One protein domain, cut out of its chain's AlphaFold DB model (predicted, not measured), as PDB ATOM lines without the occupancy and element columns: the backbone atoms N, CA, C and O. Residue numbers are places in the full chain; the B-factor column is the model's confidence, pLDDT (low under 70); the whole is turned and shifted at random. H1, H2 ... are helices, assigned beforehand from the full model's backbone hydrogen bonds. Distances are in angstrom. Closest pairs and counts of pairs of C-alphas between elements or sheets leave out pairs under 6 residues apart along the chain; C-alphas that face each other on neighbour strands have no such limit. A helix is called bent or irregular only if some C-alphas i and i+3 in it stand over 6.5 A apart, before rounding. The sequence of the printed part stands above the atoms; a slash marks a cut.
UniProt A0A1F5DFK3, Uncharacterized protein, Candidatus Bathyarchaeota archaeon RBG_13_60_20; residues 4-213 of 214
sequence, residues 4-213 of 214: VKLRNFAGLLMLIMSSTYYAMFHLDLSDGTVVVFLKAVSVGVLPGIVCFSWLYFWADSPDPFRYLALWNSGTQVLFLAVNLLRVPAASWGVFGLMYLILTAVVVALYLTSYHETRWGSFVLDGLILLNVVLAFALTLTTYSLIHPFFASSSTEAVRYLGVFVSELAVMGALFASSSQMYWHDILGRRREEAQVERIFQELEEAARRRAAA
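Overview. This is residues 4 to 213 of the 214 residues of an uncharacterized protein of Candidatus Bathyarchaeota archaeon RBG_13_60_20 (UniProt A0A1F5DFK3). A flattened body of side-by-side helices has one very long helix, H7, running through its middle, and residues 192 to 213, of which 192 to 211 belong to H7, stick out from it as an arm. The hairpin of H1 and H2 packs along one side of H7, H4 packs on H7 within the body, and H5 with arm H6a of H6 makes the far side. The printed part has 210 residues with seven named helices, H1 to H7 in order, and no named strand: all helix. H1, H2, H4, H5, H6a and H7 form an up and down bundle, each running against the one before it. The whole is loose, with a radius of gyration of the C-alphas of 21.9 A and spans of 88 by 41 by 22 A, the arm making the length.

Along the chain. H1, residues 4 to 26, begins at C-alpha 4 (9.386, -13.841, 88.490) and is 31.6 A long. H2, residues 32 to 52, 28.5 A, has a kink of 28 degrees near residue 40 and is irregular, with C-alphas 43 and 46 7.2 A apart. H3, residues 54 to 60, is irregular too, with C-alphas 56 and 59 7.3 A apart. H4, residues 64 to 85, is 31.1 A long, and H5, residues 93 to 111, 27.6 A. H6, residues 118 to 151, was assigned as one helix by its hydrogen bonds but is bent, with C-alphas 141 and 144 6.9 A apart; its arms are H6a, residues 118 to 141, 35.0 A, and H6b, residues 144 to 151. H7, residues 156 to 211, 81.2 A, ends at C-alpha 211 (-1.618, -53.176, 55.809).

Arrangement. H1 and H2 form a hairpin, closest at the C-alphas of Thr 20 and Leu 38, 6.4 A. H3 touches residues 64 to 71 of H4, closest at the C-alphas of Trp 58 and Pro 64, 5.5 A. H4 and H5 form a hairpin at a shallow tilt of 15 degrees, closest at the C-alphas of Ser 73 and Val 107, 5.4 A. H5 and H6a form another, closest at the C-alphas of Phe 95 and Leu 138, 5.5 A. H6a and H6b stand at a steep tilt of 59 degrees. H7 is the hub. Its residues 164 to 179 touch H2, closest at the C-alphas of Pro 47 and Gly 172, 4.8 A. H6a touches its residues 166 to 184 at a shallow tilt of 3 degrees, opposite ways, closest at the C-alphas of Ile 128 and Ser 177, 5.9 A. H5 and H7 are apart. Every O i to N i+4 pair is within hydrogen-bond range in H1, H4, H5, H6a and H7, against 14 of 17 in H2, 2 of 4 in H6b and 1 of 3 in H3, where 2 of 4 O i to N i+3 pairs are.

Size, cuts and confidence. The two C-alphas farthest apart, those of Ser 154 and Ala 213, are 88.3 A apart. The printed part has no cut and no long link. Mean pLDDT of the printed part is 81.7; residues 87, 142 to 148, 151, 187 to 188 and 191 are under 70.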
ATOM      1  N   VAL A   4       9.454 -13.766  87.025       88.44
ATOM      2  CA  VAL A   4       9.386 -13.841  88.490       88.44
ATOM      3  C   VAL A   4      10.495 -14.742  89.019       88.44
ATOM      4  O   VAL A   4      11.211 -14.345  89.938       88.44
ATOM      5  N   LYS A   5      10.706 -15.908  88.395       88.25
ATOM      6  CA  LYS A   5      11.812 -16.811  88.742       88.25
ATOM      7  C   LYS A   5      13.170 -16.136  88.581       88.25
ATOM      8  O   LYS A   5      13.991 -16.211  89.493       88.25
ATOM      9  N   LEU A   6      13.383 -15.434  87.465       87.31
ATOM     10  CA  LEU A   6      14.629 -14.708  87.213       87.31
ATOM     11  C   LEU A   6      14.863 -13.607  88.255       87.31
ATOM     12  O   LEU A   6      15.964 -13.492  88.788       87.31
ATOM     13  N   ARG A   7      13.825 -12.826  88.582       89.50
ATOM     14  CA  ARG A   7      13.895 -11.791  89.620       89.50
ATOM     15  C   ARG A   7      14.252 -12.384  90.981       89.50
ATOM     16  O   ARG A   7      15.111 -11.840  91.664       89.50
ATOM     17  N   ASN A   8      13.613 -13.486  91.368       91.00
ATOM     18  CA  ASN A   8      13.867 -14.134  92.654       91.00
ATOM     19  C   ASN A   8      15.295 -14.695  92.720       91.00
ATOM     20  O   ASN A   8      15.969 -14.530  93.732       91.00
ATOM     21  N   PHE A   9      15.781 -15.292  91.628       90.06
ATOM     22  CA  PHE A   9      17.156 -15.776  91.522       90.06
ATOM     23  C   PHE A   9      18.183 -14.640  91.617       90.06
ATOM     24  O   PHE A   9      19.118 -14.719  92.410       90.06
ATOM     25  N   ALA A  10      17.981 -13.553  90.869       89.31
ATOM     26  CA  ALA A  10      18.842 -12.375  90.942       89.31
ATOM     27  C   ALA A  10      18.816 -11.737  92.340       89.31
ATOM     28  O   ALA A  10      19.863 -11.364  92.862       89.31
ATOM     29  N   GLY A  11      17.640 -11.665  92.970       92.12
ATOM     30  CA  GLY A  11      17.482 -11.188  94.342       92.12
ATOM     31  C   GLY A  11      18.229 -12.054  95.359       92.12
ATOM     32  O   GLY A  11      18.908 -11.515  96.227       92.12
ATOM     33  N   LEU A  12      18.174 -13.382  95.216       93.88
ATOM     34  CA  LEU A  12      18.931 -14.314  96.054       93.88
ATOM     35  C   LEU A  12      20.443 -14.120  95.887       93.88
ATOM     36  O   LEU A  12      21.158 -14.024  96.882       93.88
ATOM     37  N   LEU A  13      20.929 -14.015  94.646       92.25
ATOM     38  CA  LEU A  13      22.346 -13.756  94.376       92.25
ATOM     39  C   LEU A  13      22.799 -12.414  94.958       92.25
ATOM     40  O   LEU A  13      23.850 -12.356  95.591       92.25
ATOM     41  N   MET A  14      22.006 -11.350  94.793       93.44
ATOM     42  CA  MET A  14      22.305 -10.054  95.405       93.44
ATOM     43  C   MET A  14      22.360 -10.154  96.927       93.44
ATOM     44  O   MET A  14      23.311  -9.665  97.521       93.44
ATOM     45  N   LEU A  15      21.397 -10.830  97.561       95.06
ATOM     46  CA  LEU A  15      21.378 -11.011  99.012       95.06
ATOM     47  C   LEU A  15      22.638 -11.737  99.510       95.06
ATOM     48  O   LEU A  15      23.260 -11.304 100.482       95.06
ATOM     49  N   ILE A  16      23.043 -12.814  98.833       93.94
ATOM     50  CA  ILE A  16      24.258 -13.571  99.166       93.94
ATOM     51  C   ILE A  16      25.499 -12.690  98.991       93.94
ATOM     52  O   ILE A  16      26.337 -12.621  99.886       93.94
ATOM     53  N   MET A  17      25.607 -11.960  97.880       90.25
ATOM     54  CA  MET A  17      26.752 -11.081  97.625       90.25
ATOM     55  C   MET A  17      26.828  -9.925  98.626       90.25
ATOM     56  O   MET A  17      27.897  -9.659  99.172       90.25
ATOM     57  N   SER A  18      25.704  -9.267  98.921       93.25
ATOM     58  CA  SER A  18      25.634  -8.172  99.891       93.25
ATOM     59  C   SER A  18      25.925  -8.641 101.314       93.25
ATOM     60  O   SER A  18      26.650  -7.960 102.032       93.25
ATOM     61  N   SER A  19      25.415  -9.807 101.723       94.19
ATOM     62  CA  SER A  19      25.712 -10.376 103.047       94.19
ATOM     63  C   SER A  19      27.173 -10.805 103.179       94.19
ATOM     64  O   SER A  19      27.786 -10.545 104.209       94.19
ATOM     65  N   THR A  20      27.762 -11.372 102.125       92.12
ATOM     66  CA  THR A  20      29.194 -11.712 102.078       92.12
ATOM     67  C   THR A  20      30.062 -10.459 102.161       92.12
ATOM     68  O   THR A  20      31.005 -10.416 102.946       92.12
ATOM     69  N   TYR A  21      29.722  -9.417 101.397       92.25
ATOM     70  CA  TYR A  21      30.400  -8.124 101.465       92.25
ATOM     71  C   TYR A  21      30.309  -7.530 102.874       92.25
ATOM     72  O   TYR A  21      31.321  -7.134 103.448       92.25
ATOM     73  N   TYR A  22      29.110  -7.526 103.461       92.38
ATOM     74  CA  TYR A  22      28.909  -7.027 104.814       92.38
ATOM     75  C   TYR A  22      29.741  -7.806 105.839       92.38
ATOM     76  O   TYR A  22      30.465  -7.201 106.624       92.38
ATOM     77  N   ALA A  23      29.709  -9.138 105.784       91.25
ATOM     78  CA  ALA A  23      30.492  -9.990 106.670       91.25
ATOM     79  C   ALA A  23      32.001  -9.740 106.546       91.25
ATOM     80  O   ALA A  23      32.706  -9.704 107.546       91.25
ATOM     81  N   MET A  24      32.495  -9.520 105.329       89.94
ATOM     82  CA  MET A  24      33.921  -9.340 105.077       89.94
ATOM     83  C   MET A  24      34.459  -7.975 105.527       89.94
ATOM     84  O   MET A  24      35.617  -7.887 105.922       89.94
ATOM     85  N   PHE A  25      33.649  -6.914 105.451       90.88
ATOM     86  CA  PHE A  25      34.107  -5.541 105.709       90.88
ATOM     87  C   PHE A  25      33.571  -4.919 107.003       90.88
ATOM     88  O   PHE A  25      34.118  -3.912 107.451       90.88
ATOM     89  N   HIS A  26      32.521  -5.486 107.603       91.31
ATOM     90  CA  HIS A  26      31.853  -4.908 108.775       91.31
ATOM     91  C   HIS A  26      31.756  -5.844 109.984       91.31
ATOM     92  O   HIS A  26      31.360  -5.376 111.050       91.31
ATOM     93  N   LEU A  27      32.111  -7.127 109.852       92.31
ATOM     94  CA  LEU A  27      32.160  -8.064 110.978       92.31
ATOM     95  C   LEU A  27      33.601  -8.393 111.376       92.31
ATOM     96  O   LEU A  27      34.547  -8.166 110.622       92.31
ATOM     97  N   ASP A  28      33.747  -8.925 112.587       88.31
ATOM     98  CA  ASP A  28      35.028  -9.365 113.125       88.31
ATOM     99  C   ASP A  28      35.471 -10.674 112.454       88.31
ATOM    100  O   ASP A  28      34.824 -11.712 112.587       88.31
ATOM    101  N   LEU A  29      36.584 -10.623 111.720       86.62
ATOM    102  CA  LEU A  29      37.153 -11.775 111.012       86.62
ATOM    103  C   LEU A  29      37.950 -12.714 111.929       86.62
ATOM    104  O   LEU A  29      38.355 -13.791 111.487       86.62
ATOM    105  N   SER A  30      38.144 -12.337 113.197       86.25
ATOM    106  CA  SER A  30      38.667 -13.235 114.227       86.25
ATOM    107  C   SER A  30      37.598 -14.191 114.778       86.25
ATOM    108  O   SER A  30      37.939 -15.234 115.340       86.25
ATOM    109  N   ASP A  31      36.310 -13.900 114.554       89.69
ATOM    110  CA  ASP A  31      35.214 -14.820 114.857       89.69
ATOM    111  C   ASP A  31      35.177 -15.960 113.827       89.69
ATOM    112  O   ASP A  31      34.877 -15.778 112.641       89.69
ATOM    113  N   GLY A  32      35.430 -17.183 114.302       88.88
ATOM    114  CA  GLY A  32      35.390 -18.391 113.480       88.88
ATOM    115  C   GLY A  32      34.052 -18.606 112.767       88.88
ATOM    116  O   GLY A  32      34.027 -19.191 111.686       88.88
ATOM    117  N   THR A  33      32.945 -18.092 113.305       92.62
ATOM    118  CA  THR A  33      31.612 -18.199 112.696       92.62
ATOM    119  C   THR A  33      31.521 -17.404 111.396       92.62
ATOM    120  O   THR A  33      31.003 -17.905 110.395       92.62
ATOM    121  N   VAL A  34      32.074 -16.185 111.380       90.19
ATOM    122  CA  VAL A  34      32.125 -15.320 110.190       90.19
ATOM    123  C   VAL A  34      32.971 -15.982 109.106       90.19
ATOM    124  O   VAL A  34      32.568 -16.045 107.944       90.19
ATOM    125  N   VAL A  35      34.108 -16.563 109.495       87.94
ATOM    126  CA  VAL A  35      34.994 -17.287 108.575       87.94
ATOM    127  C   VAL A  35      34.303 -18.518 107.988       87.94
ATOM    128  O   VAL A  35      34.335 -18.713 106.773       87.94
ATOM    129  N   VAL A  36      33.641 -19.332 108.815       92.19
ATOM    130  CA  VAL A  36      32.889 -20.512 108.356       92.19
ATOM    131  C   VAL A  36      31.783 -20.114 107.380       92.19
ATOM    132  O   VAL A  36      31.627 -20.764 106.346       92.19
ATOM    133  N   PHE A  37      31.059 -19.026 107.655       93.75
ATOM    134  CA  PHE A  37      30.054 -18.489 106.738       93.75
ATOM    135  C   PHE A  37      30.664 -18.117 105.378       93.75
ATOM    136  O   PHE A  37      30.197 -18.601 104.346       93.75
ATOM    137  N   LEU A  38      31.738 -17.319 105.363       91.62
ATOM    138  CA  LEU A  38      32.399 -16.896 104.123       91.62
ATOM    139  C   LEU A  38      32.904 -18.096 103.304       91.62
ATOM    140  O   LEU A  38      32.717 -18.121 102.087       91.62
ATOM    141  N   LYS A  39      33.466 -19.117 103.968       91.25
ATOM    142  CA  LYS A  39      33.916 -20.373 103.340       91.25
ATOM    143  C   LYS A  39      32.760 -21.169 102.746       91.25
ATOM    144  O   LYS A  39      32.850 -21.649 101.621       91.25
ATOM    145  N   ALA A  40      31.660 -21.314 103.484       91.94
ATOM    146  CA  ALA A  40      30.482 -22.013 102.984       91.94
ATOM    147  C   ALA A  40      29.946 -21.337 101.711       91.94
ATOM    148  O   ALA A  40      29.570 -22.020 100.751       91.94
ATOM    149  N   VAL A  41      29.970 -20.001 101.678       92.44
ATOM    150  CA  VAL A  41      29.517 -19.232 100.520       92.44
ATOM    151  C   VAL A  41      30.447 -19.380  99.313       92.44
ATOM    152  O   VAL A  41      29.947 -19.673  98.223       92.44
ATOM    153  N   SER A  42      31.764 -19.214  99.485       87.62
ATOM    154  CA  SER A  42      32.744 -19.313  98.389       87.62
ATOM    155  C   SER A  42      32.857 -20.726  97.816       87.62
ATOM    156  O   SER A  42      32.999 -20.884  96.605       87.62
ATOM    157  N   VAL A  43      32.788 -21.751  98.670       89.62
ATOM    158  CA  VAL A  43      33.042 -23.146  98.284       89.62
ATOM    159  C   VAL A  43      31.790 -23.839  97.758       89.62
ATOM    160  O   VAL A  43      31.869 -24.604  96.800       89.62
ATOM    161  N   GLY A  44      30.640 -23.607  98.394       87.94
ATOM    162  CA  GLY A  44      29.428 -24.387  98.144       87.94
ATOM    163  C   GLY A  44      28.285 -23.564  97.575       87.94
ATOM    164  O   GLY A  44      27.770 -23.878  96.503       87.94
ATOM    165  N   VAL A  45      27.871 -22.513  98.289       91.75
ATOM    166  CA  VAL A  45      26.604 -21.827  97.995       91.75
ATOM    167  C   VAL A  45      26.648 -21.134  96.638       91.75
ATOM    168  O   VAL A  45      25.782 -21.384  95.802       91.75
ATOM    169  N   LEU A  46      27.642 -20.277  96.392       90.12
ATOM    170  CA  LEU A  46      27.673 -19.477  95.168       90.12
ATOM    171  C   LEU A  46      27.992 -20.326  93.923       90.12
ATOM    172  O   LEU A  46      27.219 -20.247  92.963       90.12
ATOM    173  N   PRO A  47      29.022 -21.200  93.926       88.12
ATOM    174  CA  PRO A  47      29.251 -22.139  92.827       88.12
ATOM    175  C   PRO A  47      28.053 -23.062  92.580       88.12
ATOM    176  O   PRO A  47      27.642 -23.239  91.437       88.12
ATOM    177  N   GLY A  48      27.445 -23.601  93.641       87.88
ATOM    178  CA  GLY A  48      26.280 -24.478  93.557       87.88
ATOM    179  C   GLY A  48      25.087 -23.811  92.890       87.88
ATOM    180  O   GLY A  48      24.567 -24.315  91.895       87.88
ATOM    181  N   ILE A  49      24.684 -22.645  93.397       90.69
ATOM    182  CA  ILE A  49      23.544 -21.892  92.868       90.69
ATOM    183  C   ILE A  49      23.784 -21.493  91.409       90.69
ATOM    184  O   ILE A  49      22.898 -21.669  90.574       90.69
ATOM    185  N   VAL A  50      24.966 -20.982  91.066       88.50
ATOM    186  CA  VAL A  50      25.264 -20.549  89.692       88.50
ATOM    187  C   VAL A  50      25.325 -21.743  88.735       88.50
ATOM    188  O   VAL A  50      24.686 -21.716  87.686       88.50
ATOM    189  N   CYS A  51      26.028 -22.819  89.089       86.62
ATOM    190  CA  CYS A  51      26.222 -23.953  88.185       86.62
ATOM    191  C   CYS A  51      24.969 -24.813  88.007       86.62
ATOM    192  O   CYS A  51      24.769 -25.329  86.911       86.62
ATOM    193  N   PHE A  52      24.120 -24.956  89.028       87.25
ATOM    194  CA  PHE A  52      22.943 -25.838  88.991       87.25
ATOM    195  C   PHE A  52      21.607 -25.103  88.852       87.25
ATOM    196  O   PHE A  52      20.562 -25.748  88.778       87.25
ATOM    197  N   SER A  53      21.592 -23.772  88.768       88.69
ATOM    198  CA  SER A  53      20.330 -23.029  88.616       88.69
ATOM    199  C   SER A  53      19.597 -23.304  87.311       88.69
ATOM    200  O   SER A  53      18.391 -23.072  87.256       88.69
ATOM    201  N   TRP A  54      20.244 -23.893  86.302       86.88
ATOM    202  CA  TRP A  54      19.528 -24.406  85.136       86.88
ATOM    203  C   TRP A  54      18.414 -25.387  85.523       86.88
ATOM    204  O   TRP A  54      17.378 -25.376  84.862       86.88
ATOM    205  N   LEU A  55      18.546 -26.149  86.623       86.56
ATOM    206  CA  LEU A  55      17.496 -27.044  87.140       86.56
ATOM    207  C   LEU A  55      16.190 -26.303  87.450       86.56
ATOM    208  O   LEU A  55      15.109 -26.879  87.356       86.56
ATOM    209  N   TYR A  56      16.284 -25.019  87.785       84.62
ATOM    210  CA  TYR A  56      15.141 -24.176  88.108       84.62
ATOM    211  C   TYR A  56      14.470 -23.554  86.870       84.62
ATOM    212  O   TYR A  56      13.289 -23.198  86.911       84.62
ATOM    213  N   PHE A  57      15.209 -23.433  85.763       84.69
ATOM    214  CA  PHE A  57      14.819 -22.644  84.590       84.69
ATOM    215  C   PHE A  57      14.588 -23.462  83.313       84.69
ATOM    216  O   PHE A  57      13.852 -23.006  82.438       84.69
ATOM    217  N   TRP A  58      15.190 -24.648  83.184       82.19
ATOM    218  CA  TRP A  58      15.175 -25.428  81.938       82.19
ATOM    219  C   TRP A  58      13.760 -25.811  81.483       82.19
ATOM    220  O   TRP A  58      13.475 -25.779  80.290       82.19
ATOM    221  N   ALA A  59      12.862 -26.094  82.433       76.81
ATOM    222  CA  ALA A  59      11.470 -26.448  82.163       76.81
ATOM    223  C   ALA A  59      10.647 -25.295  81.552       76.81
ATOM    224  O   ALA A  59       9.626 -25.542  80.920       76.81
ATOM    225  N   ASP A  60      11.093 -24.043  81.702       80.19
ATOM    226  CA  ASP A  60      10.425 -22.869  81.122       80.19
ATOM    227  C   ASP A  60      10.966 -22.515  79.721       80.19
ATOM    228  O   ASP A  60      10.635 -21.447  79.178       80.19
ATOM    229  N   SER A  61      11.873 -23.334  79.175       80.25
ATOM    230  CA  SER A  61      12.453 -23.134  77.849       80.25
ATOM    231  C   SER A  61      11.683 -23.935  76.796       80.25
ATOM    232  O   SER A  61      11.511 -25.141  76.968       80.25
ATOM    233  N   PRO A  62      11.275 -23.314  75.672       79.00
ATOM    234  CA  PRO A  62      10.705 -24.045  74.538       79.00
ATOM    235  C   PRO A  62      11.726 -24.979  73.871       79.00
ATOM    236  O   PRO A  62      11.339 -25.937  73.214       79.00
ATOM    237  N   ASP A  63      13.022 -24.709  74.060       79.19
ATOM    238  CA  ASP A  63      14.129 -25.557  73.621       79.19
ATOM    239  C   ASP A  63      15.080 -25.798  74.809       79.19
ATOM    240  O   ASP A  63      15.953 -24.964  75.104       79.19
ATOM    241  N   PRO A  64      14.873 -26.890  75.566       73.56
ATOM    242  CA  PRO A  64      15.705 -27.224  76.715       73.56
ATOM    243  C   PRO A  64      17.165 -27.500  76.349       73.56
ATOM    244  O   PRO A  64      18.061 -27.126  77.103       73.56
ATOM    245  N   PHE A  65      17.419 -28.102  75.185       73.88
ATOM    246  CA  PHE A  65      18.762 -28.493  74.754       73.88
ATOM    247  C   PHE A  65      19.616 -27.260  74.471       73.88
ATOM    248  O   PHE A  65      20.699 -27.097  75.042       73.88
ATOM    249  N   ARG A  66      19.087 -26.321  73.680       77.56
ATOM    250  CA  ARG A  66      19.770 -25.054  73.402       77.56
ATOM    251  C   ARG A  66      19.946 -24.203  74.654       77.56
ATOM    252  O   ARG A  66      20.986 -23.563  74.812       77.56
ATOM    253  N   TYR A  67      18.954 -24.187  75.545       83.25
ATOM    254  CA  TYR A  67      19.061 -23.477  76.821       83.25
ATOM    255  C   TYR A  67      20.226 -24.006  77.663       83.25
ATOM    256  O   TYR A  67      21.042 -23.215  78.133       83.25
ATOM    257  N   LEU A  68      20.344 -25.328  77.802       77.44
ATOM    258  CA  LEU A  68      21.406 -25.956  78.587       77.44
ATOM    259  C   LEU A  68      22.788 -25.742  77.959       77.44
ATOM    260  O   LEU A  68      23.724 -25.377  78.670       77.44
ATOM    261  N   ALA A  69      22.918 -25.855  76.634       76.88
ATOM    262  CA  ALA A  69      24.175 -25.571  75.936       76.88
ATOM    263  C   ALA A  69      24.651 -24.118  76.152       76.88
ATOM    264  O   ALA A  69      25.831 -23.869  76.430       76.88
ATOM    265  N   LEU A  70      23.729 -23.148  76.082       82.62
ATOM    266  CA  LEU A  70      24.023 -21.737  76.360       82.62
ATOM    267  C   LEU A  70      24.350 -21.496  77.837       82.62
ATOM    268  O   LEU A  70      25.279 -20.749  78.139       82.62
ATOM    269  N   TRP A  71      23.626 -22.144  78.752       84.88
ATOM    270  CA  TRP A  71      23.878 -22.052  80.189       84.88
ATOM    271  C   TRP A  71      25.275 -22.563  80.556       84.88
ATOM    272  O   TRP A  71      26.029 -21.903  81.275       84.88
ATOM    273  N   ASN A  72      25.662 -23.711  80.005       78.00
ATOM    274  CA  ASN A  72      26.981 -24.297  80.213       78.00
ATOM    275  C   ASN A  72      28.090 -23.423  79.639       78.00
ATOM    276  O   ASN A  72      29.076 -23.155  80.320       78.00
ATOM    277  N   SER A  73      27.901 -22.904  78.426       79.94
ATOM    278  CA  SER A  73      28.854 -21.964  77.832       79.94
ATOM    279  C   SER A  73      29.006 -20.707  78.699       79.94
ATOM    280  O   SER A  73      30.120 -20.265  78.969       79.94
ATOM    281  N   GLY A  74      27.892 -20.170  79.205       84.75
ATOM    282  CA  GLY A  74      27.884 -19.004  80.087       84.75
ATOM    283  C   GLY A  74      28.612 -19.244  81.410       84.75
ATOM    284  O   GLY A  74      29.439 -18.426  81.810       84.75
ATOM    285  N   THR A  75      28.358 -20.376  82.070       83.44
ATOM    286  CA  THR A  75      29.030 -20.725  83.334       83.44
ATOM    287  C   THR A  75      30.527 -20.971  83.141       83.44
ATOM    288  O   THR A  75      31.319 -20.492  83.951       83.44
ATOM    289  N   GLN A  76      30.950 -21.617  82.046       78.38
ATOM    290  CA  GLN A  76      32.379 -21.758  81.739       78.38
ATOM    291  C   GLN A  76      33.061 -20.416  81.525       78.38
ATOM    292  O   GLN A  76      34.107 -20.167  82.116       78.38
ATOM    293  N   VAL A  77      32.473 -19.545  80.703       83.56
ATOM    294  CA  VAL A  77      33.043 -18.222  80.434       83.56
ATOM    295  C   VAL A  77      33.111 -17.397  81.716       83.56
ATOM    296  O   VAL A  77      34.116 -16.730  81.953       83.56
ATOM    297  N   LEU A  78      32.091 -17.478  82.575       85.88
ATOM    298  CA  LEU A  78      32.077 -16.793  83.865       85.88
ATOM    299  C   LEU A  78      33.237 -17.246  84.759       85.88
ATOM    300  O   LEU A  78      33.990 -16.407  85.250       85.88
ATOM    301  N   PHE A  79      33.420 -18.553  84.959       79.56
ATOM    302  CA  PHE A  79      34.493 -19.046  85.824       79.56
ATOM    303  C   PHE A  79      35.874 -18.944  85.184       79.56
ATOM    304  O   PHE A  79      36.847 -18.734  85.908       79.56
ATOM    305  N   LEU A  80      35.978 -18.991  83.854       79.50
ATOM    306  CA  LEU A  80      37.191 -18.600  83.141       79.50
ATOM    307  C   LEU A  80      37.522 -17.140  83.452       79.50
ATOM    308  O   LEU A  80      38.627 -16.859  83.899       79.50
ATOM    309  N   ALA A  81      36.569 -16.219  83.300       81.69
ATOM    310  CA  ALA A  81      36.781 -14.806  83.595       81.69
ATOM    311  C   ALA A  81      37.212 -14.591  85.052       81.69
ATOM    312  O   ALA A  81      38.181 -13.880  85.293       81.69
ATOM    313  N   VAL A  82      36.575 -15.258  86.019       80.00
ATOM    314  CA  VAL A  82      36.983 -15.188  87.433       80.00
ATOM    315  C   VAL A  82      38.406 -15.734  87.638       80.00
ATOM    316  O   VAL A  82      39.205 -15.115  88.340       80.00
ATOM    317  N   ASN A  83      38.766 -16.841  86.977       72.88
ATOM    318  CA  ASN A  83      40.115 -17.420  87.025       72.88
ATOM    319  C   ASN A  83      41.188 -16.565  86.328       72.88
ATOM    320  O   ASN A  83      42.353 -16.628  86.728       72.88
ATOM    321  N   LEU A  84      40.821 -15.783  85.310       73.12
ATOM    322  CA  LEU A  84      41.729 -14.893  84.583       73.12
ATOM    323  C   LEU A  84      41.856 -13.521  85.258       73.12
ATOM    324  O   LEU A  84      42.953 -12.985  85.314       73.12
ATOM    325  N   LEU A  85      40.780 -12.964  85.827       73.81
ATOM    326  CA  LEU A  85      40.796 -11.662  86.513       73.81
ATOM    327  C   LEU A  85      41.689 -11.651  87.758       73.81
ATOM    328  O   LEU A  85      42.229 -10.609  88.119       73.81
ATOM    329  N   ARG A  86      41.869 -12.804  88.409       70.88
ATOM    330  CA  ARG A  86      42.747 -12.935  89.581       70.88
ATOM    331  C   ARG A  86      44.245 -12.867  89.242       70.88
ATOM    332  O   ARG A  86      45.035 -12.640  90.154       70.88
ATOM    333  N   VAL A  87      44.652 -13.086  87.984       69.38
ATOM    334  CA  VAL A  87      46.075 -13.167  87.596       69.38
ATOM    335  C   VAL A  87      46.364 -12.263  86.400       69.38
ATOM    336  O   VAL A  87      45.689 -12.381  85.381       69.38
ATOM    337  N   PRO A  88      47.410 -11.422  86.436       73.62
ATOM    338  CA  PRO A  88      47.858 -10.697  85.250       73.62
ATOM    339  C   PRO A  88      48.155 -11.641  84.074       73.62
ATOM    340  O   PRO A  88      48.769 -12.691  84.259       73.62
ATOM    341  N   ALA A  89      47.786 -11.242  82.850       73.81
ATOM    342  CA  ALA A  89      47.930 -12.081  81.652       73.81
ATOM    343  C   ALA A  89      49.365 -12.570  81.394       73.81
ATOM    344  O   ALA A  89      49.573 -13.702  80.962       73.81
ATOM    345  N   ALA A  90      50.366 -11.751  81.732       75.94
ATOM    346  CA  ALA A  90      51.783 -12.100  81.614       75.94
ATOM    347  C   ALA A  90      52.203 -13.296  82.494       75.94
ATOM    348  O   ALA A  90      53.241 -13.907  82.259       75.94
ATOM    349  N   SER A  91      51.399 -13.638  83.502       72.31
ATOM    350  CA  SER A  91      51.705 -14.649  84.513       72.31
ATOM    351  C   SER A  91      50.865 -15.921  84.393       72.31
ATOM    352  O   SER A  91      50.983 -16.816  85.226       72.31
ATOM    353  N   TRP A  92      50.022 -16.032  83.365       73.62
ATOM    354  CA  TRP A  92      49.173 -17.209  83.142       73.62
ATOM    355  C   TRP A  92      49.971 -18.478  82.819       73.62
ATOM    356  O   TRP A  92      49.512 -19.593  83.087       73.62
ATOM    357  N   GLY A  93      51.171 -18.315  82.253       76.81
ATOM    358  CA  GLY A  93      52.017 -19.420  81.817       76.81
ATOM    359  C   GLY A  93      51.321 -20.336  80.803       76.81
ATOM    360  O   GLY A  93      50.303 -19.991  80.200       76.81
ATOM    361  N   VAL A  94      51.870 -21.535  80.617       83.06
ATOM    362  CA  VAL A  94      51.334 -22.518  79.660       83.06
ATOM    363  C   VAL A  94      49.951 -23.018  80.085       83.06
ATOM    364  O   VAL A  94      49.056 -23.125  79.249       83.06
ATOM    365  N   PHE A  95      49.735 -23.261  81.381       80.19
ATOM    366  CA  PHE A  95      48.462 -23.788  81.879       80.19
ATOM    367  C   PHE A  95      47.293 -22.823  81.671       80.19
ATOM    368  O   PHE A  95      46.219 -23.271  81.285       80.19
ATOM    369  N   GLY A  96      47.487 -21.514  81.861       78.12
ATOM    370  CA  GLY A  96      46.420 -20.542  81.614       78.12
ATOM    371  C   GLY A  96      46.074 -20.404  80.132       78.12
ATOM    372  O   GLY A  96      44.897 -20.322  79.788       78.12
ATOM    373  N   LEU A  97      47.072 -20.479  79.243       84.31
ATOM    374  CA  LEU A  97      46.836 -20.516  77.795       84.31
ATOM    375  C   LEU A  97      46.087 -21.787  77.379       84.31
ATOM    376  O   LEU A  97      45.104 -21.707  76.645       84.31
ATOM    377  N   MET A  98      46.506 -22.952  77.883       86.50
ATOM    378  CA  MET A  98      45.814 -24.217  77.630       86.50
ATOM    379  C   MET A  98      44.377 -24.192  78.154       86.50
ATOM    380  O   MET A  98      43.478 -24.658  77.462       86.50
ATOM    381  N   TYR A  99      44.147 -23.622  79.341       82.75
ATOM    382  CA  TYR A  99      42.817 -23.500  79.942       82.75
ATOM    383  C   TYR A  99      41.884 -22.626  79.092       82.75
ATOM    384  O   TYR A  99      40.734 -22.993  78.842       82.75
ATOM    385  N   LEU A 100      42.395 -21.502  78.579       84.38
ATOM    386  CA  LEU A 100      41.657 -20.603  77.693       84.38
ATOM    387  C   LEU A 100      41.310 -21.280  76.362       84.38
ATOM    388  O   LEU A 100      40.154 -21.241  75.940       84.38
ATOM    389  N   ILE A 101      42.286 -21.936  75.726       88.31
ATOM    390  CA  ILE A 101      42.078 -22.663  74.465       88.31
ATOM    391  C   ILE A 101      41.060 -23.783  74.665       88.31
ATOM    392  O   ILE A 101      40.118 -23.904  73.885       88.31
ATOM    393  N   LEU A 102      41.216 -24.583  75.720       87.94
ATOM    394  CA  LEU A 102      40.321 -25.697  76.000       87.94
ATOM    395  C   LEU A 102      38.891 -25.219  76.263       87.94
ATOM    396  O   LEU A 102      37.954 -25.781  75.704       87.94
ATOM    397  N   THR A 103      38.722 -24.151  77.042       84.00
ATOM    398  CA  THR A 103      37.403 -23.548  77.271       84.00
ATOM    399  C   THR A 103      36.785 -23.061  75.958       84.00
ATOM    400  O   THR A 103      35.615 -23.326  75.698       84.00
ATOM    401  N   ALA A 104      37.564 -22.420  75.080       86.06
ATOM    402  CA  ALA A 104      37.081 -21.998  73.765       86.06
ATOM    403  C   ALA A 104      36.652 -23.188  72.886       86.06
ATOM    404  O   ALA A 104      35.607 -23.123  72.238       86.06
ATOM    405  N   VAL A 105      37.414 -24.287  72.897       87.75
ATOM    406  CA  VAL A 105      37.061 -25.527  72.187       87.75
ATOM    407  C   VAL A 105      35.756 -26.102  72.727       87.75
ATOM    408  O   VAL A 105      34.862 -26.412  71.946       87.75
ATOM    409  N   VAL A 106      35.606 -26.202  74.048       84.81
ATOM    410  CA  VAL A 106      34.389 -26.743  74.663       84.81
ATOM    411  C   VAL A 106      33.164 -25.887  74.317       84.81
ATOM    412  O   VAL A 106      32.147 -26.426  73.882       84.81
ATOM    413  N   VAL A 107      33.274 -24.559  74.405       83.31
ATOM    414  CA  VAL A 107      32.206 -23.639  73.981       83.31
ATOM    415  C   VAL A 107      31.872 -23.819  72.493       83.31
ATOM    416  O   VAL A 107      30.699 -23.880  72.130       83.31
ATOM    417  N   ALA A 108      32.870 -23.970  71.617       84.81
ATOM    418  CA  ALA A 108      32.637 -24.199  70.190       84.81
ATOM    419  C   ALA A 108      31.903 -25.526  69.916       84.81
ATOM    420  O   ALA A 108      30.995 -25.571  69.080       84.81
ATOM    421  N   LEU A 109      32.237 -26.597  70.640       83.56
ATOM    422  CA  LEU A 109      31.549 -27.890  70.529       83.56
ATOM    423  C   LEU A 109      30.087 -27.810  70.993       83.56
ATOM    424  O   LEU A 109      29.214 -28.466  70.414       83.56
ATOM    425  N   TYR A 110      29.801 -26.966  71.989       77.44
ATOM    426  CA  TYR A 110      28.432 -26.674  72.402       77.44
ATOM    427  C   TYR A 110      27.656 -25.908  71.334       77.44
ATOM    428  O   TYR A 110      26.560 -26.322  70.961       77.44
ATOM    429  N   LEU A 111      28.236 -24.834  70.795       80.31
ATOM    430  CA  LEU A 111      27.581 -23.984  69.796       80.31
ATOM    431  C   LEU A 111      27.344 -24.689  68.452       80.31
ATOM    432  O   LEU A 111      26.373 -24.388  67.765       80.31
ATOM    433  N   THR A 112      28.211 -25.629  68.077       81.81
ATOM    434  CA  THR A 112      28.099 -26.396  66.820       81.81
ATOM    435  C   THR A 112      27.198 -27.625  66.929       81.81
ATOM    436  O   THR A 112      27.062 -28.362  65.958       81.81
ATOM    437  N   SER A 113      26.582 -27.869  68.092       72.56
ATOM    438  CA  SER A 113      25.775 -29.072  68.361       72.56
ATOM    439  C   SER A 113      26.549 -30.390  68.188       72.56
ATOM    440  O   SER A 113      25.962 -31.465  68.148       72.56
ATOM    441  N   TYR A 114      27.888 -30.353  68.133       74.44
ATOM    442  CA  TYR A 114      28.703 -31.561  67.971       74.44
ATOM    443  C   TYR A 114      28.573 -32.504  69.170       74.44
ATOM    444  O   TYR A 114      28.630 -33.727  69.012       74.44
ATOM    445  N   HIS A 115      28.323 -31.923  70.348       73.56
ATOM    446  CA  HIS A 115      27.967 -32.622  71.582       73.56
ATOM    447  C   HIS A 115      26.761 -33.554  71.424       73.56
ATOM    448  O   HIS A 115      26.646 -34.533  72.157       73.56
ATOM    449  N   GLU A 116      25.892 -33.298  70.443       70.62
ATOM    450  CA  GLU A 116      24.781 -34.184  70.153       70.62
ATOM    451  C   GLU A 116      25.248 -35.496  69.544       70.62
ATOM    452  O   GLU A 116      24.492 -36.438  69.600       70.62
ATOM    453  N   THR A 117      26.445 -35.653  68.973       76.06
ATOM    454  CA  THR A 117      26.905 -36.938  68.399       76.06
ATOM    455  C   THR A 117      27.471 -37.890  69.465       76.06
ATOM    456  O   THR A 117      27.961 -37.448  70.497       76.06
ATOM    457  N   ARG A 118      27.436 -39.219  69.243       72.44
ATOM    458  CA  ARG A 118      27.975 -40.200  70.218       72.44
ATOM    459  C   ARG A 118      29.470 -39.979  70.486       72.44
ATOM    460  O   ARG A 118      29.902 -40.006  71.632       72.44
ATOM    461  N   TRP A 119      30.236 -39.726  69.424       79.44
ATOM    462  CA  TRP A 119      31.655 -39.381  69.518       79.44
ATOM    463  C   TRP A 119      31.877 -38.008  70.153       79.44
ATOM    464  O   TRP A 119      32.743 -37.871  71.010       79.44
ATOM    465  N   GLY A 120      31.075 -37.011  69.778       77.81
ATOM    466  CA  GLY A 120      31.162 -35.671  70.346       77.81
ATOM    467  C   GLY A 120      30.884 -35.631  71.841       77.81
ATOM    468  O   GLY A 120      31.630 -34.965  72.546       77.81
ATOM    469  N   SER A 121      29.903 -36.392  72.339       72.56
ATOM    470  CA  SER A 121      29.644 -36.500  73.782       72.56
ATOM    471  C   SER A 121      30.853 -37.057  74.535       72.56
ATOM    472  O   SER A 121      31.311 -36.433  75.482       72.56
ATOM    473  N   PHE A 122      31.430 -38.174  74.075       79.56
ATOM    474  CA  PHE A 122      32.596 -38.779  74.732       79.56
ATOM    475  C   PHE A 122      33.817 -37.846  74.751       79.56
ATOM    476  O   PHE A 122      34.498 -37.712  75.767       79.56
ATOM    477  N   VAL A 123      34.094 -37.185  73.621       83.88
ATOM    478  CA  VAL A 123      35.190 -36.211  73.530       83.88
ATOM    479  C   VAL A 123      34.942 -35.052  74.493       83.88
ATOM    480  O   VAL A 123      35.855 -34.640  75.200       83.88
ATOM    481  N   LEU A 124      33.711 -34.551  74.555       82.12
ATOM    482  CA  LEU A 124      33.348 -33.425  75.399       82.12
ATOM    483  C   LEU A 124      33.485 -33.744  76.890       82.12
ATOM    484  O   LEU A 124      34.059 -32.931  77.611       82.12
ATOM    485  N   ASP A 125      33.085 -34.938  77.328       77.62
ATOM    486  CA  ASP A 125      33.284 -35.405  78.708       77.62
ATOM    487  C   ASP A 125      34.775 -35.409  79.090       77.62
ATOM    488  O   ASP A 125      35.167 -34.899  80.144       77.62
ATOM    489  N   GLY A 126      35.633 -35.910  78.193       83.31
ATOM    490  CA  GLY A 126      37.085 -35.889  78.379       83.31
ATOM    491  C   GLY A 126      37.663 -34.472  78.442       83.31
ATOM    492  O   GLY A 126      38.508 -34.179  79.292       83.31
ATOM    493  N   LEU A 127      37.188 -33.567  77.582       85.56
ATOM    494  CA  LEU A 127      37.620 -32.168  77.570       85.56
ATOM    495  C   LEU A 127      37.157 -31.412  78.823       85.56
ATOM    496  O   LEU A 127      37.920 -30.609  79.354       85.56
ATOM    497  N   ILE A 128      35.955 -31.685  79.337       80.88
ATOM    498  CA  ILE A 128      35.437 -31.093  80.580       80.88
ATOM    499  C   ILE A 128      36.303 -31.504  81.777       80.88
ATOM    500  O   ILE A 128      36.674 -30.650  82.587       80.88
ATOM    501  N   LEU A 129      36.673 -32.785  81.868       81.12
ATOM    502  CA  LEU A 129      37.571 -33.291  82.911       81.12
ATOM    503  C   LEU A 129      38.961 -32.651  82.819       81.12
ATOM    504  O   LEU A 129      39.504 -32.199  83.829       81.12
ATOM    505  N   LEU A 130      39.517 -32.543  81.609       84.75
ATOM    506  CA  LEU A 130      40.788 -31.853  81.389       84.75
ATOM    507  C   LEU A 130      40.703 -30.370  81.795       84.75
ATOM    508  O   LEU A 130      41.663 -29.828  82.343       84.75
ATOM    509  N   ASN A 131      39.545 -29.731  81.602       81.38
ATOM    510  CA  ASN A 131      39.321 -28.338  81.981       81.38
ATOM    511  C   ASN A 131      39.407 -28.135  83.499       81.38
ATOM    512  O   ASN A 131      40.001 -27.159  83.958       81.38
ATOM    513  N   VAL A 132      38.906 -29.095  84.285       74.38
ATOM    514  CA  VAL A 132      39.075 -29.095  85.748       74.38
ATOM    515  C   VAL A 132      40.554 -29.151  86.109       74.38
ATOM    516  O   VAL A 132      41.037 -28.306  86.859       74.38
ATOM    517  N   VAL A 133      41.294 -30.110  85.544       82.12
ATOM    518  CA  VAL A 133      42.726 -30.287  85.836       82.12
ATOM    519  C   VAL A 133      43.511 -29.012  85.527       82.12
ATOM    520  O   VAL A 133      44.340 -28.592  86.332       82.12
ATOM    521  N   LEU A 134      43.217 -28.353  84.405       81.56
ATOM    522  CA  LEU A 134      43.864 -27.100  84.024       81.56
ATOM    523  C   LEU A 134      43.499 -25.927  84.947       81.56
ATOM    524  O   LEU A 134      44.384 -25.140  85.276       81.56
ATOM    525  N   ALA A 135      42.254 -25.824  85.424       75.75
ATOM    526  CA  ALA A 135      41.863 -24.811  86.410       75.75
ATOM    527  C   ALA A 135      42.610 -24.984  87.747       75.75
ATOM    528  O   ALA A 135      43.083 -24.007  88.346       75.75
ATOM    529  N   PHE A 136      42.778 -26.232  88.201       77.12
ATOM    530  CA  PHE A 136      43.590 -26.552  89.377       77.12
ATOM    531  C   PHE A 136      45.072 -26.247  89.142       77.12
ATOM    532  O   PHE A 136      45.686 -25.570  89.965       77.12
ATOM    533  N   ALA A 137      45.635 -26.673  88.009       80.44
ATOM    534  CA  ALA A 137      47.028 -26.412  87.659       80.44
ATOM    535  C   ALA A 137      47.320 -24.908  87.584       80.44
ATOM    536  O   ALA A 137      48.289 -24.454  88.183       80.44
ATOM    537  N   LEU A 138      46.442 -24.124  86.943       77.12
ATOM    538  CA  LEU A 138      46.536 -22.666  86.903       77.12
ATOM    539  C   LEU A 138      46.518 -22.070  88.311       77.12
ATOM    540  O   LEU A 138      47.271 -21.147  88.598       77.12
ATOM    541  N   THR A 139      45.682 -22.590  89.210       74.88
ATOM    542  CA  THR A 139      45.643 -22.116  90.599       74.88
ATOM    543  C   THR A 139      46.941 -22.421  91.336       74.88
ATOM    544  O   THR A 139      47.470 -21.542  92.005       74.88
ATOM    545  N   LEU A 140      47.486 -23.627  91.180       75.50
ATOM    546  CA  LEU A 140      48.746 -24.015  91.815       75.50
ATOM    547  C   LEU A 140      49.931 -23.197  91.291       75.50
ATOM    548  O   LEU A 140      50.756 -22.744  92.080       75.50
ATOM    549  N   THR A 141      50.008 -22.961  89.978       73.06
ATOM    550  CA  THR A 141      51.109 -22.190  89.383       73.06
ATOM    551  C   THR A 141      51.028 -20.699  89.671       73.06
ATOM    552  O   THR A 141      52.057 -20.029  89.688       73.06
ATOM    553  N   THR A 142      49.828 -20.175  89.914       66.69
ATOM    554  CA  THR A 142      49.616 -18.746  90.182       66.69
ATOM    555  C   THR A 142      49.452 -18.431  91.664       66.69
ATOM    556  O   THR A 142      49.505 -17.261  92.042       66.69
ATOM    557  N   TYR A 143      49.347 -19.452  92.522       69.81
ATOM    558  CA  TYR A 143      49.277 -19.303  93.976       69.81
ATOM    559  C   TYR A 143      50.401 -18.411  94.504       69.81
ATOM    560  O   TYR A 143      50.145 -17.475  95.253       69.81
ATOM    561  N   SER A 144      51.635 -18.629  94.047       62.81
ATOM    562  CA  SER A 144      52.810 -17.853  94.455       62.81
ATOM    563  C   SER A 144      52.776 -16.376  94.045       62.81
ATOM    564  O   SER A 144      53.544 -15.596  94.592       62.81
ATOM    565  N   LEU A 145      51.902 -15.976  93.119       67.75
ATOM    566  CA  LEU A 145      51.763 -14.595  92.644       67.75
ATOM    567  C   LEU A 145      50.551 -13.891  93.259       67.75
ATOM    568  O   LEU A 145      50.619 -12.712  93.600       67.75
ATOM    569  N   ILE A 146      49.455 -14.626  93.438       66.38
ATOM    570  CA  ILE A 146      48.210 -14.115  94.020       66.38
ATOM    571  C   ILE A 146      48.329 -14.030  95.542       66.38
ATOM    572  O   ILE A 146      47.942 -13.031  96.151       66.38
ATOM    573  N   HIS A 147      48.888 -15.072  96.165       66.94
ATOM    574  CA  HIS A 147      48.976 -15.176  97.614       66.94
ATOM    575  C   HIS A 147      49.766 -14.013  98.225       66.94
ATOM    576  O   HIS A 147      49.240 -13.416  99.154       66.94
ATOM    577  N   PRO A 148      50.948 -13.593  97.727       66.38
ATOM    578  CA  PRO A 148      51.661 -12.457  98.309       66.38
ATOM    579  C   PRO A 148      50.916 -11.130  98.161       66.38
ATOM    580  O   PRO A 148      50.948 -10.336  99.093       66.38
ATOM    581  N   PHE A 149      50.224 -10.881  97.042       71.06
ATOM    582  CA  PHE A 149      49.470  -9.636  96.846       71.06
ATOM    583  C   PHE A 149      48.370  -9.475  97.899       71.06
ATOM    584  O   PHE A 149      48.271  -8.433  98.543       71.06
ATOM    585  N   PHE A 150      47.585 -10.530  98.125       72.38
ATOM    586  CA  PHE A 150      46.554 -10.495  99.152       72.38
ATOM    587  C   PHE A 150      47.155 -10.611 100.551       72.38
ATOM    588  O   PHE A 150      46.852  -9.768 101.380       72.38
ATOM    589  N   ALA A 151      48.052 -11.567 100.811       69.25
ATOM    590  CA  ALA A 151      48.623 -11.829 102.135       69.25
ATOM    591  C   ALA A 151      49.501 -10.691 102.681       69.25
ATOM    592  O   ALA A 151      49.575 -10.530 103.897       69.25
ATOM    593  N   SER A 152      50.136  -9.889 101.817       75.44
ATOM    594  CA  SER A 152      50.909  -8.706 102.233       75.44
ATOM    595  C   SER A 152      50.043  -7.490 102.563       75.44
ATOM    596  O   SER A 152      50.562  -6.492 103.062       75.44
ATOM    597  N   SER A 153      48.728  -7.556 102.320       79.00
ATOM    598  CA  SER A 153      47.831  -6.465 102.680       79.00
ATOM    599  C   SER A 153      47.805  -6.260 104.195       79.00
ATOM    600  O   SER A 153      47.629  -7.204 104.976       79.00
ATOM    601  N   SER A 154      47.932  -5.000 104.609       78.69
ATOM    602  CA  SER A 154      47.750  -4.578 105.999       78.69
ATOM    603  C   SER A 154      46.302  -4.749 106.470       78.69
ATOM    604  O   SER A 154      46.069  -4.871 107.672       78.69
ATOM    605  N   THR A 155      45.341  -4.820 105.545       84.81
ATOM    606  CA  THR A 155      43.912  -4.950 105.843       84.81
ATOM    607  C   THR A 155      43.481  -6.413 105.832       84.81
ATOM    608  O   THR A 155      43.533  -7.086 104.803       84.81
ATOM    609  N   GLU A 156      42.976  -6.903 106.962       81.94
ATOM    610  CA  GLU A 156      42.536  -8.294 107.115       81.94
ATOM    611  C   GLU A 156      41.423  -8.694 106.135       81.94
ATOM    612  O   GLU A 156      41.512  -9.747 105.502       81.94
ATOM    613  N   ALA A 157      40.451  -7.810 105.904       83.12
ATOM    614  CA  ALA A 157      39.384  -8.017 104.923       83.12
ATOM    615  C   ALA A 157      39.915  -8.262 103.498       83.12
ATOM    616  O   ALA A 157      39.401  -9.111 102.774       83.12
ATOM    617  N   VAL A 158      40.988  -7.569 103.098       82.75
ATOM    618  CA  VAL A 158      41.599  -7.731 101.768       82.75
ATOM    619  C   VAL A 158      42.295  -9.088 101.652       82.75
ATOM    620  O   VAL A 158      42.183  -9.742 100.615       82.75
ATOM    621  N   ARG A 159      42.951  -9.560 102.721       80.38
ATOM    622  CA  ARG A 159      43.530 -10.915 102.761       80.38
ATOM    623  C   ARG A 159      42.452 -11.981 102.555       80.38
ATOM    624  O   ARG A 159      42.613 -12.868 101.715       80.38
ATOM    625  N   TYR A 160      41.337 -11.860 103.276       82.12
ATOM    626  CA  TYR A 160      40.208 -12.786 103.169       82.12
ATOM    627  C   TYR A 160      39.502 -12.724 101.812       82.12
ATOM    628  O   TYR A 160      39.114 -13.769 101.294       82.12
ATOM    629  N   LEU A 161      39.396 -11.544 101.195       83.88
ATOM    630  CA  LEU A 161      38.858 -11.399  99.841       83.88
ATOM    631  C   LEU A 161      39.659 -12.220  98.823       83.88
ATOM    632  O   LEU A 161      39.072 -12.899  97.982       83.88
ATOM    633  N   GLY A 162      40.991 -12.208  98.919       79.50
ATOM    634  CA  GLY A 162      41.856 -13.004  98.047       79.50
ATOM    635  C   GLY A 162      41.607 -14.506  98.160       79.50
ATOM    636  O   GLY A 162      41.518 -15.207  97.147       79.50
ATOM    637  N   VAL A 163      41.443 -14.995  99.392       81.19
ATOM    638  CA  VAL A 163      41.099 -16.397  99.673       81.19
ATOM    639  C   VAL A 163      39.708 -16.726  99.131       81.19
ATOM    640  O   VAL A 163      39.559 -17.705  98.403       81.19
ATOM    641  N   PHE A 164      38.720 -15.872  99.401       83.88
ATOM    642  CA  PHE A 164      37.341 -16.036  98.945       83.88
ATOM    643  C   PHE A 164      37.248 -16.131  97.415       83.88
ATOM    644  O   PHE A 164      36.623 -17.046  96.884       83.88
ATOM    645  N   VAL A 165      37.906 -15.219  96.691       82.00
ATOM    646  CA  VAL A 165      37.927 -15.214  95.218       82.00
ATOM    647  C   VAL A 165      38.641 -16.449  94.673       82.00
ATOM    648  O   VAL A 165      38.186 -17.036  93.692       82.00
ATOM    649  N   SER A 166      39.736 -16.875  95.307       81.06
ATOM    650  CA  SER A 166      40.480 -18.065  94.882       81.06
ATOM    651  C   SER A 166      39.652 -19.340  95.037       81.06
ATOM    652  O   SER A 166      39.608 -20.161  94.122       81.06
ATOM    653  N   GLU A 167      38.955 -19.486  96.162       84.06
ATOM    654  CA  GLU A 167      38.043 -20.604  96.408       84.06
ATOM    655  C   GLU A 167      36.879 -20.606  95.431       84.06
ATOM    656  O   GLU A 167      36.590 -21.642  94.835       84.06
ATOM    657  N   LEU A 168      36.272 -19.440  95.201       84.69
ATOM    658  CA  LEU A 168      35.191 -19.292  94.239       84.69
ATOM    659  C   LEU A 168      35.637 -19.680  92.823       84.69
ATOM    660  O   LEU A 168      34.882 -20.315  92.093       84.69
ATOM    661  N   ALA A 169      36.864 -19.331  92.433       78.50
ATOM    662  CA  ALA A 169      37.412 -19.652  91.120       78.50
ATOM    663  C   ALA A 169      37.634 -21.165  90.928       78.50
ATOM    664  O   ALA A 169      37.277 -21.718  89.883       78.50
ATOM    665  N   VAL A 170      38.199 -21.838  91.939       77.56
ATOM    666  CA  VAL A 170      38.486 -23.284  91.909       77.56
ATOM    667  C   VAL A 170      37.206 -24.101  92.015       77.56
ATOM    668  O   VAL A 170      36.947 -24.972  91.184       77.56
ATOM    669  N   MET A 171      36.382 -23.806  93.020       84.62
ATOM    670  CA  MET A 171      35.132 -24.523  93.249       84.62
ATOM    671  C   MET A 171      34.125 -24.217  92.150       84.62
ATOM    672  O   MET A 171      33.427 -25.115  91.700       84.62
ATOM    673  N   GLY A 172      34.121 -22.994  91.628       82.50
ATOM    674  CA  GLY A 172      33.394 -22.629  90.423       82.50
ATOM    675  C   GLY A 172      33.716 -23.520  89.227       82.50
ATOM    676  O   GLY A 172      32.804 -24.084  88.627       82.50
ATOM    677  N   ALA A 173      35.004 -23.718  88.920       77.94
ATOM    678  CA  ALA A 173      35.425 -24.621  87.849       77.94
ATOM    679  C   ALA A 173      34.978 -26.074  88.104       77.94
ATOM    680  O   ALA A 173      34.445 -26.720  87.203       77.94
ATOM    681  N   LEU A 174      35.122 -26.567  89.339       82.38
ATOM    682  CA  LEU A 174      34.688 -27.916  89.716       82.38
ATOM    683  C   LEU A 174      33.168 -28.103  89.569       82.38
ATOM    684  O   LEU A 174      32.712 -29.092  88.995       82.38
ATOM    685  N   PHE A 175      32.378 -27.156  90.075       83.81
ATOM    686  CA  PHE A 175      30.919 -27.192  90.007       83.81
ATOM    687  C   PHE A 175      30.414 -27.006  88.576       83.81
ATOM    688  O   PHE A 175      29.440 -27.652  88.201       83.81
ATOM    689  N   ALA A 176      31.065 -26.163  87.770       82.38
ATOM    690  CA  ALA A 176      30.717 -25.990  86.363       82.38
ATOM    691  C   ALA A 176      30.912 -27.304  85.602       82.38
ATOM    692  O   ALA A 176      29.995 -27.750  84.917       82.38
ATOM    693  N   SER A 177      32.048 -27.976  85.799       78.06
ATOM    694  CA  SER A 177      32.302 -29.284  85.193       78.06
ATOM    695  C   SER A 177      31.374 -30.375  85.726       78.06
ATOM    696  O   SER A 177      30.864 -31.172  84.947       78.06
ATOM    697  N   SER A 178      31.079 -30.392  87.029       81.94
ATOM    698  CA  SER A 178      30.143 -31.363  87.622       81.94
ATOM    699  C   SER A 178      28.723 -31.177  87.088       81.94
ATOM    700  O   SER A 178      28.066 -32.143  86.705       81.94
ATOM    701  N   SER A 179      28.266 -29.925  87.008       82.62
ATOM    702  CA  SER A 179      26.989 -29.566  86.397       82.62
ATOM    703  C   SER A 179      26.947 -29.998  84.933       82.62
ATOM    704  O   SER A 179      25.958 -30.594  84.512       82.62
ATOM    705  N   GLN A 180      28.051 -29.801  84.200       78.19
ATOM    706  CA  GLN A 180      28.206 -30.211  82.806       78.19
ATOM    707  C   GLN A 180      28.195 -31.725  82.598       78.19
ATOM    708  O   GLN A 180      27.606 -32.190  81.634       78.19
ATOM    709  N   MET A 181      28.802 -32.510  83.480       77.75
ATOM    710  CA  MET A 181      28.704 -33.968  83.384       77.75
ATOM    711  C   MET A 181      27.281 -34.439  83.704       77.75
ATOM    712  O   MET A 181      26.745 -35.314  83.029       77.75
ATOM    713  N   TYR A 182      26.637 -33.820  84.700       78.50
ATOM    714  CA  TYR A 182      25.299 -34.213  85.134       78.50
ATOM    715  C   TYR A 182      24.236 -34.014  84.046       78.50
ATOM    716  O   TYR A 182      23.456 -34.924  83.773       78.50
ATOM    717  N   TRP A 183      24.202 -32.858  83.379       74.56
ATOM    718  CA  TRP A 183      23.244 -32.672  82.283       74.56
ATOM    719  C   TRP A 183      23.638 -33.466  81.017       74.56
ATOM    720  O   TRP A 183      22.737 -33.871  80.286       74.56
ATOM    721  N   HIS A 184      24.932 -33.733  80.763       71.06
ATOM    722  CA  HIS A 184      25.358 -34.594  79.647       71.06
ATOM    723  C   HIS A 184      24.781 -36.006  79.773       71.06
ATOM    724  O   HIS A 184      24.296 -36.560  78.788       71.06
ATOM    725  N   ASP A 185      24.760 -36.563  80.988       72.88
ATOM    726  CA  ASP A 185      24.113 -37.852  81.261       72.88
ATOM    727  C   ASP A 185      22.600 -37.788  80.982       72.88
ATOM    728  O   ASP A 185      22.033 -38.665  80.327       72.88
ATOM    729  N   ILE A 186      21.938 -36.700  81.391       71.94
ATOM    730  CA  ILE A 186      20.509 -36.485  81.103       71.94
ATOM    731  C   ILE A 186      20.256 -36.413  79.591       71.94
ATOM    732  O   ILE A 186      19.298 -37.021  79.107       71.94
ATOM    733  N   LEU A 187      21.104 -35.708  78.835       66.94
ATOM    734  CA  LEU A 187      21.015 -35.674  77.378       66.94
ATOM    735  C   LEU A 187      21.181 -37.055  76.758       66.94
ATOM    736  O   LEU A 187      20.426 -37.399  75.850       66.94
ATOM    737  N   GLY A 188      22.162 -37.827  77.235       68.88
ATOM    738  CA  GLY A 188      22.406 -39.190  76.776       68.88
ATOM    739  C   GLY A 188      21.140 -40.033  76.880       68.88
ATOM    740  O   GLY A 188      20.668 -40.563  75.875       68.88
ATOM    741  N   ARG A 189      20.513 -40.041  78.060       72.44
ATOM    742  CA  ARG A 189      19.271 -40.791  78.310       72.44
ATOM    743  C   ARG A 189      18.094 -40.296  77.471       72.44
ATOM    744  O   ARG A 189      17.408 -41.093  76.841       72.44
ATOM    745  N   ARG A 190      17.881 -38.976  77.390       70.38
ATOM    746  CA  ARG A 190      16.811 -38.391  76.555       70.38
ATOM    747  C   ARG A 190      16.992 -38.693  75.073       70.38
ATOM    748  O   ARG A 190      16.016 -38.844  74.342       70.38
ATOM    749  N   ARG A 191      18.238 -38.768  74.613       68.50
ATOM    750  CA  ARG A 191      18.547 -39.130  73.236       68.50
ATOM    751  C   ARG A 191      18.242 -40.592  72.958       68.50
ATOM    752  O   ARG A 191      17.688 -40.882  71.901       68.50
ATOM    753  N   GLU A 192      18.607 -41.487  73.867       72.75
ATOM    754  CA  GLU A 192      18.263 -42.906  73.762       72.75
ATOM    755  C   GLU A 192      16.741 -43.083  73.689       72.75
ATOM    756  O   GLU A 192      16.255 -43.739  72.770       72.75
ATOM    757  N   GLU A 193      15.985 -42.397  74.556       76.81
ATOM    758  CA  GLU A 193      14.515 -42.360  74.505       76.81
ATOM    759  C   GLU A 193      14.001 -41.885  73.133       76.81
ATOM    760  O   GLU A 193      13.197 -42.564  72.497       76.81
ATOM    761  N   ALA A 194      14.509 -40.758  72.623       72.31
ATOM    762  CA  ALA A 194      14.078 -40.207  71.336       72.31
ATOM    763  C   ALA A 194      14.447 -41.093  70.130       72.31
ATOM    764  O   ALA A 194      13.724 -41.120  69.133       72.31
ATOM    765  N   GLN A 195      15.577 -41.804  70.187       74.50
ATOM    766  CA  GLN A 195      15.962 -42.772  69.156       74.50
ATOM    767  C   GLN A 195      15.027 -43.980  69.157       74.50
ATOM    768  O   GLN A 195      14.595 -44.406  68.088       74.50
ATOM    769  N   VAL A 196      14.679 -44.492  70.339       78.25
ATOM    770  CA  VAL A 196      13.707 -45.580  70.490       78.25
ATOM    771  C   VAL A 196      12.341 -45.157  69.944       78.25
ATOM    772  O   VAL A 196      11.766 -45.885  69.138       78.25
ATOM    773  N   GLU A 197      11.863 -43.960  70.292       79.62
ATOM    774  CA  GLU A 197      10.590 -43.412  69.802       79.62
ATOM    775  C   GLU A 197      10.544 -43.350  68.265       79.62
ATOM    776  O   GLU A 197       9.575 -43.791  67.648       79.62
ATOM    777  N   ARG A 198      11.619 -42.866  67.621       78.44
ATOM    778  CA  ARG A 198      11.715 -42.829  66.150       78.44
ATOM    779  C   ARG A 198      11.682 -44.220  65.531       78.44
ATOM    780  O   ARG A 198      10.988 -44.413  64.541       78.44
ATOM    781  N   ILE A 199      12.395 -45.186  66.112       85.06
ATOM    782  CA  ILE A 199      12.385 -46.575  65.630       85.06
ATOM    783  C   ILE A 199      10.965 -47.150  65.706       85.06
ATOM    784  O   ILE A 199      10.512 -47.796  64.761       85.06
ATOM    785  N   PHE A 200      10.237 -46.892  66.797       85.69
ATOM    786  CA  PHE A 200       8.841 -47.314  66.920       85.69
ATOM    787  C   PHE A 200       7.936 -46.646  65.882       85.69
ATOM    788  O   PHE A 200       7.135 -47.340  65.260       85.69
ATOM    789  N   GLN A 201       8.094 -45.343  65.633       86.94
ATOM    790  CA  GLN A 201       7.334 -44.632  64.599       86.94
ATOM    791  C   GLN A 201       7.612 -45.180  63.194       86.94
ATOM    792  O   GLN A 201       6.677 -45.427  62.435       86.94
ATOM    793  N   GLU A 202       8.878 -45.438  62.856       89.62
ATOM    794  CA  GLU A 202       9.262 -46.041  61.573       89.62
ATOM    795  C   GLU A 202       8.671 -47.448  61.406       89.62
ATOM    796  O   GLU A 202       8.165 -47.791  60.333       89.62
ATOM    797  N   LEU A 203       8.682 -48.259  62.470       88.00
ATOM    798  CA  LEU A 203       8.063 -49.586  62.480       88.00
ATOM    799  C   LEU A 203       6.541 -49.510  62.317       88.00
ATOM    800  O   LEU A 203       5.966 -50.301  61.566       88.00
ATOM    801  N   GLU A 204       5.887 -48.564  62.985       89.56
ATOM    802  CA  GLU A 204       4.441 -48.380  62.908       89.56
ATOM    803  C   GLU A 204       4.011 -47.873  61.523       89.56
ATOM    804  O   GLU A 204       3.058 -48.388  60.935       89.56
ATOM    805  N   GLU A 205       4.754 -46.931  60.938       89.81
ATOM    806  CA  GLU A 205       4.550 -46.497  59.556       89.81
ATOM    807  C   GLU A 205       4.765 -47.636  58.556       89.81
ATOM    808  O   GLU A 205       3.961 -47.810  57.637       89.81
ATOM    809  N   ALA A 206       5.820 -48.437  58.727       86.50
ATOM    810  CA  ALA A 206       6.081 -49.592  57.874       86.50
ATOM    811  C   ALA A 206       4.957 -50.639  57.973       86.50
ATOM    812  O   ALA A 206       4.541 -51.200  56.953       86.50
ATOM    813  N   ALA A 207       4.423 -50.872  59.177       87.38
ATOM    814  CA  ALA A 207       3.278 -51.748  59.399       87.38
ATOM    815  C   ALA A 207       2.006 -51.208  58.725       87.38
ATOM    816  O   ALA A 207       1.331 -51.956  58.015       87.38
ATOM    817  N   ARG A 208       1.717 -49.904  58.853       85.81
ATOM    818  CA  ARG A 208       0.580 -49.256  58.169       85.81
ATOM    819  C   ARG A 208       0.704 -49.336  56.648       85.81
ATOM    820  O   ARG A 208      -0.280 -49.640  55.980       85.81
ATOM    821  N   ARG A 209       1.902 -49.126  56.089       86.06
ATOM    822  CA  ARG A 209       2.150 -49.264  54.640       86.06
ATOM    823  C   ARG A 209       1.932 -50.694  54.149       86.06
ATOM    824  O   ARG A 209       1.390 -50.872  53.065       86.06
ATOM    825  N   ARG A 210       2.312 -51.709  54.935       82.19
ATOM    826  CA  ARG A 210       2.030 -53.118  54.609       82.19
ATOM    827  C   ARG A 210       0.539 -53.442  54.662       82.19
ATOM    828  O   ARG A 210       0.056 -54.098  53.752       82.19
ATOM    829  N   ALA A 211      -0.176 -52.961  55.678       79.69
ATOM    830  CA  ALA A 211      -1.618 -53.176  55.809       79.69
ATOM    831  C   ALA A 211      -2.435 -52.462  54.717       79.69
ATOM    832  O   ALA A 211      -3.479 -52.951  54.316       79.69
ATOM    833  N   ALA A 212      -1.960 -51.320  54.210       79.38
ATOM    834  CA  ALA A 212      -2.594 -50.619  53.092       79.38
ATOM    835  C   ALA A 212      -2.322 -51.264  51.716       79.38
ATOM    836  O   ALA A 212      -2.957 -50.889  50.733       79.38
ATOM    837  N   ALA A 213      -1.360 -52.189  51.632       72.62
ATOM    838  CA  ALA A 213      -0.983 -52.891  50.406       72.62
ATOM    839  C   ALA A 213      -1.586 -54.308  50.295       72.62
ATOM    840  O   ALA A 213      -1.373 -54.970  49.279       72.62
TER     841      ALA A 213